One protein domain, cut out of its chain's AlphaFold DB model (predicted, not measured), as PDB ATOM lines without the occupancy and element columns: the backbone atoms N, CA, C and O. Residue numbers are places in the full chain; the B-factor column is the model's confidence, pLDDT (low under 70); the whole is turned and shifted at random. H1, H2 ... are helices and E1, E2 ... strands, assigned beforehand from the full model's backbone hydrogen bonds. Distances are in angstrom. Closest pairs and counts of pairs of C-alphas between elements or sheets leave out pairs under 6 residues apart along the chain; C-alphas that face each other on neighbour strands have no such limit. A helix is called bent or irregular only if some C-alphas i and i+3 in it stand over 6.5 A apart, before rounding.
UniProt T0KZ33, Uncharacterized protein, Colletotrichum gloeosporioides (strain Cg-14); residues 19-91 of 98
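What this domain is: This is residues 19 to 91 of the 98 residues of an uncharacterized protein of Colletotrichum gloeosporioides (strain Cg-14) (UniProt T0KZ33). Look first for one long bent helix, H1, with a two-stranded hairpin, E1 and E2, near its first arm H1a and the short helix H2 folded back on the far end of its second arm H1b. From H2 the printed part returns past the short helix H3, near H1b, to the hairpin, whose tip, residues 79 to 84, sticks out; the contacts are few and the assembly is open. The printed part has 73 residues, with three named helices and then two named strands, in the order H1, H2, H3, E1, E2. The sheet is E1 - E2, antiparallel, and the class is mixed, helices and strands. The whole is only just loose, close to compact, with a radius of gyration of the C-alphas of 13.9 A and spans of 36 by 27 by 18 A.

How they stand to each other: Start at H1, residues 21 to 48, assigned as one helix by its hydrogen bonds but bent: C-alphas 29 and 32 are 7.7 A apart. Its arms, H1a, residues 21 to 29, and H1b, residues 32 to 48, stand at a steep tilt of 64 degrees. Next comes H2, residues 50 to 56, irregular, with C-alphas 52 and 55 7.8 A apart. H1b touches H2 with residues 42 to 46 alone, at a steep tilt of 49 degrees, opposite ways; the closest C-alphas, of Arg 42 and Phe 53, are 6.8 A apart. H3, residues 61 to 64, is close to H1b but not clearly touching, the closest C-alphas being those of Leu 39 and Asp 61, 6.6 A. Then E1, residues 72 to 80, and E2, residues 83 to 90, form an antiparallel hairpin at 162 degrees; N 76 and O 87 are within hydrogen-bond range at 2.8 A, as are N 80 and O 83 at 2.9 A. The closest C-alphas of H1a and E1 are those of Val 24 and Leu 72, 7.5 A. H1b is apart from E1 and E2. Every O i to N i+4 pair is within hydrogen-bond range in H1a, 11 of 13 in H1b and 1 of 3 in H2, which has 3 of 4 O i to N i+3 pairs within range; H3 is too short for an i+4 pair.

Where its parts are: Find C-alpha 21 at (-18.530, -33.937, 4.219); from there H1a runs 12.4 A. H1b runs 25.3 A to C-alpha 48 at (-24.548, -2.985, 25.770). H2 measures 10.5 A and H3 5.1 A. E1 runs 22.8 A, and E2 runs 22.2 A to C-alpha 90 at (-22.030, -19.327, 7.231).

The domain as a whole: The C-alphas farthest apart, of Glu 58 and Ala 81, are 41.3 A apart. The printed part has no cut and no long link. Mean pLDDT of the printed part is 91.1, and no printed residue is under 70.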
ATOM      1  N   PRO A  19     -16.463 -26.600   2.250       90.94
ATOM      2  CA  PRO A  19     -16.766 -27.559   3.303       90.94
ATOM      3  C   PRO A  19     -16.744 -28.990   2.769       90.94
ATOM      4  O   PRO A  19     -17.453 -29.334   1.826       90.94
ATOM      5  N   LYS A  20     -15.947 -29.843   3.413       91.19
ATOM      6  CA  LYS A  20     -15.948 -31.288   3.156       91.19
ATOM      7  C   LYS A  20     -17.074 -31.955   3.946       91.19
ATOM      8  O   LYS A  20     -17.548 -31.393   4.934       91.19
ATOM      9  N   GLU A  21     -17.452 -33.176   3.561       90.50
ATOM     10  CA  GLU A  21     -18.530 -33.937   4.219       90.50
ATOM     11  C   GLU A  21     -18.377 -34.013   5.744       90.50
ATOM     12  O   GLU A  21     -19.354 -33.854   6.470       90.50
ATOM     13  N   GLU A  22     -17.149 -34.189   6.235       88.31
ATOM     14  CA  GLU A  22     -16.859 -34.232   7.670       88.31
ATOM     15  C   GLU A  22     -17.176 -32.902   8.368       88.31
ATOM     16  O   GLU A  22     -17.842 -32.891   9.399       88.31
ATOM     17  N   SER A  23     -16.789 -31.768   7.778       88.19
ATOM     18  CA  SER A  23     -17.109 -30.442   8.319       88.19
ATOM     19  C   SER A  23     -18.614 -30.175   8.309       88.19
ATOM     20  O   SER A  23     -19.144 -29.606   9.257       88.19
ATOM     21  N   VAL A  24     -19.310 -30.620   7.258       92.12
ATOM     22  CA  VAL A  24     -20.772 -30.523   7.154       92.12
ATOM     23  C   VAL A  24     -21.451 -31.381   8.222       92.12
ATOM     24  O   VAL A  24     -22.437 -30.949   8.814       92.12
ATOM     25  N   LYS A  25     -20.932 -32.583   8.490       92.81
ATOM     26  CA  LYS A  25     -21.445 -33.466   9.542       92.81
ATOM     27  C   LYS A  25     -21.268 -32.838  10.923       92.81
ATOM     28  O   LYS A  25     -22.255 -32.697  11.633       92.81
ATOM     29  N   VAL A  26     -20.053 -32.393  11.250       90.81
ATOM     30  CA  VAL A  26     -19.772 -31.709  12.523       90.81
ATOM     31  C   VAL A  26     -20.685 -30.500  12.689       90.81
ATOM     32  O   VAL A  26     -21.289 -30.338  13.741       90.81
ATOM     33  N   PHE A  27     -20.847 -29.691  11.637       92.38
ATOM     34  CA  PHE A  27     -21.756 -28.551  11.655       92.38
ATOM     35  C   PHE A  27     -23.198 -28.959  11.971       92.38
ATOM     36  O   PHE A  27     -23.825 -28.327  12.811       92.38
ATOM     37  N   LYS A  28     -23.724 -30.010  11.325       94.31
ATOM     38  CA  LYS A  28     -25.083 -30.513  11.588       94.31
ATOM     39  C   LYS A  28     -25.261 -30.950  13.038       94.31
ATOM     40  O   LYS A  28     -26.297 -30.648  13.623       94.31
ATOM     41  N   ASP A  29     -24.259 -31.616  13.605       94.25
ATOM     42  CA  ASP A  29     -24.304 -32.111  14.984       94.25
ATOM     43  C   ASP A  29     -24.384 -30.958  16.003       94.25
ATOM     44  O   ASP A  29     -25.015 -31.104  17.048       94.25
ATOM     45  N   ILE A  30     -23.804 -29.794  15.681       93.19
ATOM     46  CA  ILE A  30     -23.813 -28.599  16.546       93.19
ATOM     47  C   ILE A  30     -24.787 -27.503  16.089       93.19
ATOM     48  O   ILE A  30     -24.876 -26.465  16.743       93.19
ATOM     49  N   GLU A  31     -25.522 -27.696  14.988       94.38
ATOM     50  CA  GLU A  31     -26.318 -26.646  14.329       94.38
ATOM     51  C   GLU A  31     -27.327 -26.010  15.292       94.38
ATOM     52  O   GLU A  31     -27.497 -24.789  15.314       94.38
ATOM     53  N   HIS A  32     -27.974 -26.835  16.120       95.88
ATOM     54  CA  HIS A  32     -28.945 -26.375  17.109       95.88
ATOM     55  C   HIS A  32     -28.310 -25.473  18.178       95.88
ATOM     56  O   HIS A  32     -28.810 -24.375  18.428       95.88
ATOM     57  N   GLU A  33     -27.198 -25.906  18.776       96.19
ATOM     58  CA  GLU A  33     -26.514 -25.132  19.818       96.19
ATOM     59  C   GLU A  33     -25.887 -23.858  19.242       96.19
ATOM     60  O   GLU A  33     -26.001 -22.799  19.850       96.19
ATOM     61  N   LEU A  34     -25.329 -23.902  18.025       94.38
ATOM     62  CA  LEU A  34     -24.820 -22.705  17.346       94.38
ATOM     63  C   LEU A  34     -25.902 -21.634  17.170       94.38
ATOM     64  O   LEU A  34     -25.654 -20.456  17.428       94.38
ATOM     65  N   LYS A  35     -27.105 -22.026  16.738       96.06
ATOM     66  CA  LYS A  35     -28.238 -21.100  16.583       96.06
ATOM     67  C   LYS A  35     -28.639 -20.488  17.917       96.06
ATOM     68  O   LYS A  35     -28.834 -19.279  18.013       96.06
ATOM     69  N   LYS A  36     -28.730 -21.315  18.956       97.38
ATOM     70  CA  LYS A  36     -29.079 -20.875  20.305       97.38
ATOM     71  C   LYS A  36     -28.057 -19.883  20.864       97.38
ATOM     72  O   LYS A  36     -28.459 -18.830  21.355       97.38
ATOM     73  N   GLU A  37     -26.765 -20.170  20.726       96.62
ATOM     74  CA  GLU A  37     -25.690 -19.276  21.171       96.62
ATOM     75  C   GLU A  37     -25.640 -17.971  20.365       96.62
ATOM     76  O   GLU A  37     -25.436 -16.901  20.941       96.62
ATOM     77  N   LEU A  38     -25.909 -18.014  19.055       95.12
ATOM     78  CA  LEU A  38     -26.014 -16.808  18.227       95.12
ATOM     79  C   LEU A  38     -27.129 -15.880  18.725       95.12
ATOM     80  O   LEU A  38     -26.912 -14.679  18.886       95.12
ATOM     81  N   LEU A  39     -28.317 -16.430  18.994       96.19
ATOM     82  CA  LEU A  39     -29.451 -15.654  19.499       96.19
ATOM     83  C   LEU A  39     -29.216 -15.153  20.926       96.19
ATOM     84  O   LEU A  39     -29.588 -14.024  21.250       96.19
ATOM     85  N   HIS A  40     -28.577 -15.957  21.779       95.88
ATOM     86  CA  HIS A  40     -28.169 -15.516  23.109       95.88
ATOM     87  C   HIS A  40     -27.206 -14.326  23.019       95.88
ATOM     88  O   HIS A  40     -27.484 -13.270  23.587       95.88
ATOM     89  N   THR A  41     -26.150 -14.455  22.212       94.12
ATOM     90  CA  THR A  41     -25.165 -13.395  21.954       94.12
ATOM     91  C   THR A  41     -25.849 -12.137  21.426       94.12
ATOM     92  O   THR A  41     -25.629 -11.054  21.963       94.12
ATOM     93  N   ARG A  42     -26.757 -12.258  20.448       93.25
ATOM     94  CA  ARG A  42     -27.545 -11.121  19.946       93.25
ATOM     95  C   ARG A  42     -28.237 -10.362  21.074       93.25
ATOM     96  O   ARG A  42     -28.132  -9.138  21.148       93.25
ATOM     97  N   ARG A  43     -28.943 -11.075  21.951       93.00
ATOM     98  CA  ARG A  43     -29.718 -10.476  23.048       93.00
ATOM     99  C   ARG A  43     -28.829  -9.817  24.098       93.00
ATOM    100  O   ARG A  43     -29.219  -8.788  24.642       93.00
ATOM    101  N   GLU A  44     -27.656 -10.378  24.380       92.81
ATOM    102  CA  GLU A  44     -26.697  -9.765  25.305       92.81
ATOM    103  C   GLU A  44     -26.086  -8.487  24.717       92.81
ATOM    104  O   GLU A  44     -26.106  -7.439  25.366       92.81
ATOM    105  N   TYR A  45     -25.638  -8.522  23.460       90.00
ATOM    106  CA  TYR A  45     -25.030  -7.357  22.811       90.00
ATOM    107  C   TYR A  45     -26.039  -6.236  22.548       90.00
ATOM    108  O   TYR A  45     -25.690  -5.066  22.662       90.00
ATOM    109  N   GLN A  46     -27.317  -6.539  22.314       86.44
ATOM    110  CA  GLN A  46     -28.349  -5.500  22.206       86.44
ATOM    111  C   GLN A  46     -28.489  -4.626  23.466       86.44
ATOM    112  O   GLN A  46     -28.947  -3.487  23.353       86.44
ATOM    113  N   LYS A  47     -28.083  -5.113  24.649       86.44
ATOM    114  CA  LYS A  47     -28.132  -4.349  25.908       86.44
ATOM    115  C   LYS A  47     -26.966  -3.369  26.064       86.44
ATOM    116  O   LYS A  47     -27.124  -2.364  26.755       86.44
ATOM    117  N   HIS A  48     -25.811  -3.671  25.470       84.62
ATOM    118  CA  HIS A  48     -24.548  -2.985  25.770       84.62
ATOM    119  C   HIS A  48     -23.860  -2.390  24.532       84.62
ATOM    120  O   HIS A  48     -23.287  -1.310  24.629       84.62
ATOM    121  N   GLU A  49     -23.958  -3.039  23.368       84.19
ATOM    122  CA  GLU A  49     -23.210  -2.719  22.143       84.19
ATOM    123  C   GLU A  49     -24.022  -3.074  20.879       84.19
ATOM    124  O   GLU A  49     -23.770  -4.058  20.179       84.19
ATOM    125  N   ARG A  50     -25.031  -2.253  20.565       82.69
ATOM    126  CA  ARG A  50     -25.947  -2.492  19.428       82.69
ATOM    127  C   ARG A  50     -25.254  -2.517  18.060       82.69
ATOM    128  O   ARG A  50     -25.756  -3.167  17.147       82.69
ATOM    129  N   GLU A  51     -24.110  -1.848  17.930       88.62
ATOM    130  CA  GLU A  51     -23.321  -1.765  16.693       88.62
ATOM    131  C   GLU A  51     -22.861  -3.145  16.198       88.62
ATOM    132  O   GLU A  51     -22.778  -3.373  14.993       88.62
ATOM    133  N   TYR A  52     -22.656  -4.107  17.110       86.88
ATOM    134  CA  TYR A  52     -22.185  -5.454  16.772       86.88
ATOM    135  C   TYR A  52     -23.134  -6.199  15.818       86.88
ATOM    136  O   TYR A  52     -22.691  -6.902  14.911       86.88
ATOM    137  N   PHE A  53     -24.448  -6.028  15.992       90.44
ATOM    138  CA  PHE A  53     -25.484  -6.668  15.169       90.44
ATOM    139  C   PHE A  53     -26.157  -5.696  14.190       90.44
ATOM    140  O   PHE A  53     -27.171  -6.045  13.591       90.44
ATOM    141  N   GLN A  54     -25.604  -4.497  13.989       90.44
ATOM    142  CA  GLN A  54     -26.229  -3.460  13.162       90.44
ATOM    143  C   GLN A  54     -26.487  -3.928  11.721       90.44
ATOM    144  O   GLN A  54     -27.538  -3.644  11.158       90.44
ATOM    145  N   ALA A  55     -25.565  -4.707  11.144       89.50
ATOM    146  CA  ALA A  55     -25.691  -5.238   9.782       89.50
ATOM    147  C   ALA A  55     -26.871  -6.213   9.589       89.50
ATOM    148  O   ALA A  55     -27.202  -6.554   8.458       89.50
ATOM    149  N   VAL A  56     -27.470  -6.694  10.681       91.44
ATOM    150  CA  VAL A  56     -28.600  -7.632  10.689       91.44
ATOM    151  C   VAL A  56     -29.723  -7.158  11.617       91.44
ATOM    152  O   VAL A  56     -30.544  -7.964  12.052       91.44
ATOM    153  N   GLU A  57     -29.768  -5.863  11.950       90.62
ATOM    154  CA  GLU A  57     -30.751  -5.308  12.895       90.62
ATOM    155  C   GLU A  57     -32.194  -5.507  12.408       90.62
ATOM    156  O   GLU A  57     -33.093  -5.752  13.209       90.62
ATOM    157  N   GLU A  58     -32.387  -5.466  11.091       91.44
ATOM    158  CA  GLU A  58     -33.661  -5.671  10.396       91.44
ATOM    159  C   GLU A  58     -34.172  -7.118  10.391       91.44
ATOM    160  O   GLU A  58     -35.340  -7.337  10.072       91.44
ATOM    161  N   LEU A  59     -33.326  -8.099  10.725       93.81
ATOM    162  CA  LEU A  59     -33.709  -9.508  10.732       93.81
ATOM    163  C   LEU A  59     -34.326  -9.901  12.073       93.81
ATOM    164  O   LEU A  59     -33.776  -9.589  13.129       93.81
ATOM    165  N   ASP A  60     -35.420 -10.656  12.072       93.81
ATOM    166  CA  ASP A  60     -35.900 -11.309  13.293       93.81
ATOM    167  C   ASP A  60     -35.006 -12.509  13.696       93.81
ATOM    168  O   ASP A  60     -34.038 -12.857  13.009       93.81
ATOM    169  N   ASP A  61     -35.256 -13.093  14.872       94.62
ATOM    170  CA  ASP A  61     -34.459 -14.218  15.388       94.62
ATOM    171  C   ASP A  61     -34.560 -15.460  14.478       94.62
ATOM    172  O   ASP A  61     -33.559 -16.152  14.280       94.62
ATOM    173  N   ASP A  62     -35.723 -15.706  13.867       94.12
ATOM    174  CA  ASP A  62     -35.950 -16.853  12.980       94.12
ATOM    175  C   ASP A  62     -35.209 -16.677  11.644       94.12
ATOM    176  O   ASP A  62     -34.654 -17.629  11.095       94.12
ATOM    177  N   GLN A  63     -35.138 -15.449  11.134       94.94
ATOM    178  CA  GLN A  63     -34.384 -15.083   9.940       94.94
ATOM    179  C   GLN A  63     -32.873 -15.158  10.173       94.94
ATOM    180  O   GLN A  63     -32.142 -15.674   9.321       94.94
ATOM    181  N   LEU A  64     -32.399 -14.671  11.323       94.94
ATOM    182  CA  LEU A  64     -30.982 -14.699  11.683       94.94
ATOM    183  C   LEU A  64     -30.484 -16.134  11.912       94.94
ATOM    184  O   LEU A  64     -29.407 -16.497  11.441       94.94
ATOM    185  N   ALA A  65     -31.279 -16.962  12.597       96.25
ATOM    186  CA  ALA A  65     -30.976 -18.366  12.874       96.25
ATOM    187  C   ALA A  65     -31.511 -19.339  11.801       96.25
ATOM    188  O   ALA A  65     -31.445 -20.557  11.976       96.25
ATOM    189  N   GLY A  66     -32.015 -18.825  10.675       94.94
ATOM    190  CA  GLY A  66     -32.642 -19.611   9.608       94.94
ATOM    191  C   GLY A  66     -31.671 -20.361   8.688       94.94
ATOM    192  O   GLY A  66     -32.108 -21.036   7.758       94.94
ATOM    193  N   PHE A  67     -30.360 -20.248   8.916       95.31
ATOM    194  CA  PHE A  67     -29.340 -20.977   8.157       95.31
ATOM    195  C   PHE A  67     -29.360 -22.480   8.464       95.31
ATOM    196  O   PHE A  67     -29.886 -22.931   9.477       95.31
ATOM    197  N   SER A  68     -28.737 -23.270   7.602       94.88
ATOM    198  CA  SER A  68     -28.565 -24.713   7.746       94.88
ATOM    199  C   SER A  68     -27.163 -25.128   7.310       94.88
ATOM    200  O   SER A  68     -26.399 -24.332   6.768       94.88
ATOM    201  N   SER A  69     -26.836 -26.409   7.451       92.69
ATOM    202  CA  SER A  69     -25.607 -26.978   6.871       92.69
ATOM    203  C   SER A  69     -25.360 -26.681   5.378       92.69
ATOM    204  O   SER A  69     -24.211 -26.724   4.945       92.69
ATOM    205  N   LYS A  70     -26.397 -26.358   4.589       92.62
ATOM    206  CA  LYS A  70     -26.257 -25.959   3.172       92.62
ATOM    207  C   LYS A  70     -25.666 -24.560   2.999       92.62
ATOM    208  O   LYS A  70     -25.181 -24.230   1.922       92.62
ATOM    209  N   ASP A  71     -25.732 -23.752   4.047       94.75
ATOM    210  CA  ASP A  71     -25.299 -22.363   4.053       94.75
ATOM    211  C   ASP A  71     -23.880 -22.199   4.608       94.75
ATOM    212  O   ASP A  71     -23.341 -21.091   4.640       94.75
ATOM    213  N   LEU A  72     -23.245 -23.297   5.028       94.75
ATOM    214  CA  LEU A  72     -21.814 -23.340   5.287       94.75
ATOM    215  C   LEU A  72     -21.091 -23.198   3.940       94.75
ATOM    216  O   LEU A  72     -21.162 -24.088   3.102       94.75
ATOM    217  N   VAL A  73     -20.428 -22.064   3.708       95.19
ATOM    218  CA  VAL A  73     -19.835 -21.730   2.395       95.19
ATOM    219  C   VAL A  73     -18.330 -21.936   2.347       95.19
ATOM    220  O   VAL A  73     -17.760 -22.131   1.279       95.19
ATOM    221  N   ALA A  74     -17.668 -21.861   3.496       94.50
ATOM    222  CA  ALA A  74     -16.237 -22.063   3.584       94.50
ATOM    223  C   ALA A  74     -15.868 -22.533   4.981       94.50
ATOM    224  O   ALA A  74     -16.519 -22.173   5.961       94.50
ATOM    225  N   VAL A  75     -14.795 -23.302   5.069       92.94
ATOM    226  CA  VAL A  75     -14.228 -23.727   6.339       92.94
ATOM    227  C   VAL A  75     -12.729 -23.479   6.363       92.94
ATOM    228  O   VAL A  75     -12.061 -23.450   5.328       92.94
ATOM    229  N   ARG A  76     -12.199 -23.297   7.566       92.12
ATOM    230  CA  ARG A  76     -10.770 -23.328   7.842       92.12
ATOM    231  C   ARG A  76     -10.531 -24.303   8.979       92.12
ATOM    232  O   ARG A  76     -11.182 -24.203  10.015       92.12
ATOM    233  N   VAL A  77      -9.612 -25.236   8.775       86.44
ATOM    234  CA  VAL A  77      -9.267 -26.247   9.773       86.44
ATOM    235  C   VAL A  77      -7.860 -25.976  10.270       86.44
ATOM    236  O   VAL A  77      -6.952 -25.779   9.464       86.44
ATOM    237  N   GLY A  78      -7.688 -25.963  11.584       84.88
ATOM    238  CA  GLY A  78      -6.377 -25.964  12.216       84.88
ATOM    239  C   GLY A  78      -6.226 -27.142  13.152       84.88
ATOM    240  O   GLY A  78      -7.183 -27.537  13.817       84.88
ATOM    241  N   VAL A  79      -5.023 -27.696  13.222       79.88
ATOM    242  CA  VAL A  79      -4.698 -28.755  14.179       79.88
ATOM    243  C   VAL A  79      -3.761 -28.178  15.229       79.88
ATOM    244  O   VAL A  79      -2.787 -27.501  14.913       79.88
ATOM    245  N   SER A  80      -4.082 -28.430  16.492       80.75
ATOM    246  CA  SER A  80      -3.290 -28.026  17.650       80.75
ATOM    247  C   SER A  80      -3.003 -29.232  18.542       80.75
ATOM    248  O   SER A  80      -3.614 -30.290  18.380       80.75
ATOM    249  N   ALA A  81      -2.137 -29.060  19.542       79.12
ATOM    250  CA  ALA A  81      -1.903 -30.079  20.568       79.12
ATOM    251  C   ALA A  81      -3.173 -30.465  21.359       79.12
ATOM    252  O   ALA A  81      -3.223 -31.549  21.933       79.12
ATOM    253  N   TYR A  82      -4.200 -29.608  21.366       75.06
ATOM    254  CA  TYR A  82      -5.452 -29.803  22.107       75.06
ATOM    255  C   TYR A  82      -6.607 -30.312  21.235       75.06
ATOM    256  O   TYR A  82      -7.718 -30.489  21.727       75.06
ATOM    257  N   GLY A  83      -6.353 -30.555  19.946       79.88
ATOM    258  CA  GLY A  83      -7.347 -31.059  19.006       79.88
ATOM    259  C   GLY A  83      -7.510 -30.190  17.764       79.88
ATOM    260  O   GLY A  83      -6.639 -29.386  17.412       79.88
ATOM    261  N   VAL A  84      -8.636 -30.403  17.086       82.06
ATOM    262  CA  VAL A  84      -8.977 -29.789  15.799       82.06
ATOM    263  C   VAL A  84      -9.863 -28.566  16.022       82.06
ATOM    264  O   VAL A  84     -10.906 -28.655  16.662       82.06
ATOM    265  N   HIS A  85      -9.465 -27.440  15.439       86.88
ATOM    266  CA  HIS A  85     -10.247 -26.209  15.376       86.88
ATOM    267  C   HIS A  85     -10.914 -26.116  14.007       86.88
ATOM    268  O   HIS A  85     -10.224 -26.112  12.985       86.88
ATOM    269  N   LEU A  86     -12.244 -26.032  13.976       87.19
ATOM    270  CA  LEU A  86     -13.022 -25.840  12.753       87.19
ATOM    271  C   LEU A  86     -13.663 -24.452  12.771       87.19
ATOM    272  O   LEU A  86     -14.570 -24.188  13.554       87.19
ATOM    273  N   PHE A  87     -13.229 -23.581  11.868       91.12
ATOM    274  CA  PHE A  87     -13.851 -22.282  11.637       91.12
ATOM    275  C   PHE A  87     -14.778 -22.384  10.433       91.12
ATOM    276  O   PHE A  87     -14.313 -22.633   9.323       91.12
ATOM    277  N   GLY A  88     -16.079 -22.194  10.641       91.94
ATOM    278  CA  GLY A  88     -17.081 -22.195   9.578       91.94
ATOM    279  C   GLY A  88     -17.530 -20.784   9.213       91.94
ATOM    280  O   GLY A  88     -17.900 -20.004  10.085       91.94
ATOM    281  N   LYS A  89     -17.540 -20.463   7.919       94.12
ATOM    282  CA  LYS A  89     -18.208 -19.275   7.383       94.12
ATOM    283  C   LYS A  89     -19.604 -19.670   6.920       94.12
ATOM    284  O   LYS A  89     -19.739 -20.483   6.005       94.12
ATOM    285  N   ILE A  90     -20.619 -19.066   7.524       93.88
ATOM    286  CA  ILE A  90     -22.030 -19.327   7.231       93.88
ATOM    287  C   ILE A  90     -22.607 -18.130   6.477       93.88
ATOM    288  O   ILE A  90     -22.338 -16.978   6.823       93.88
ATOM    289  N   ARG A  91     -23.407 -18.396   5.448       93.94
ATOM    290  CA  ARG A  91     -24.263 -17.398   4.811       93.94
ATOM    291  C   ARG A  91     -25.601 -17.353   5.545       93.94
ATOM    292  O   ARG A  91     -26.250 -18.375   5.691       93.94
TER     293      ARG A  91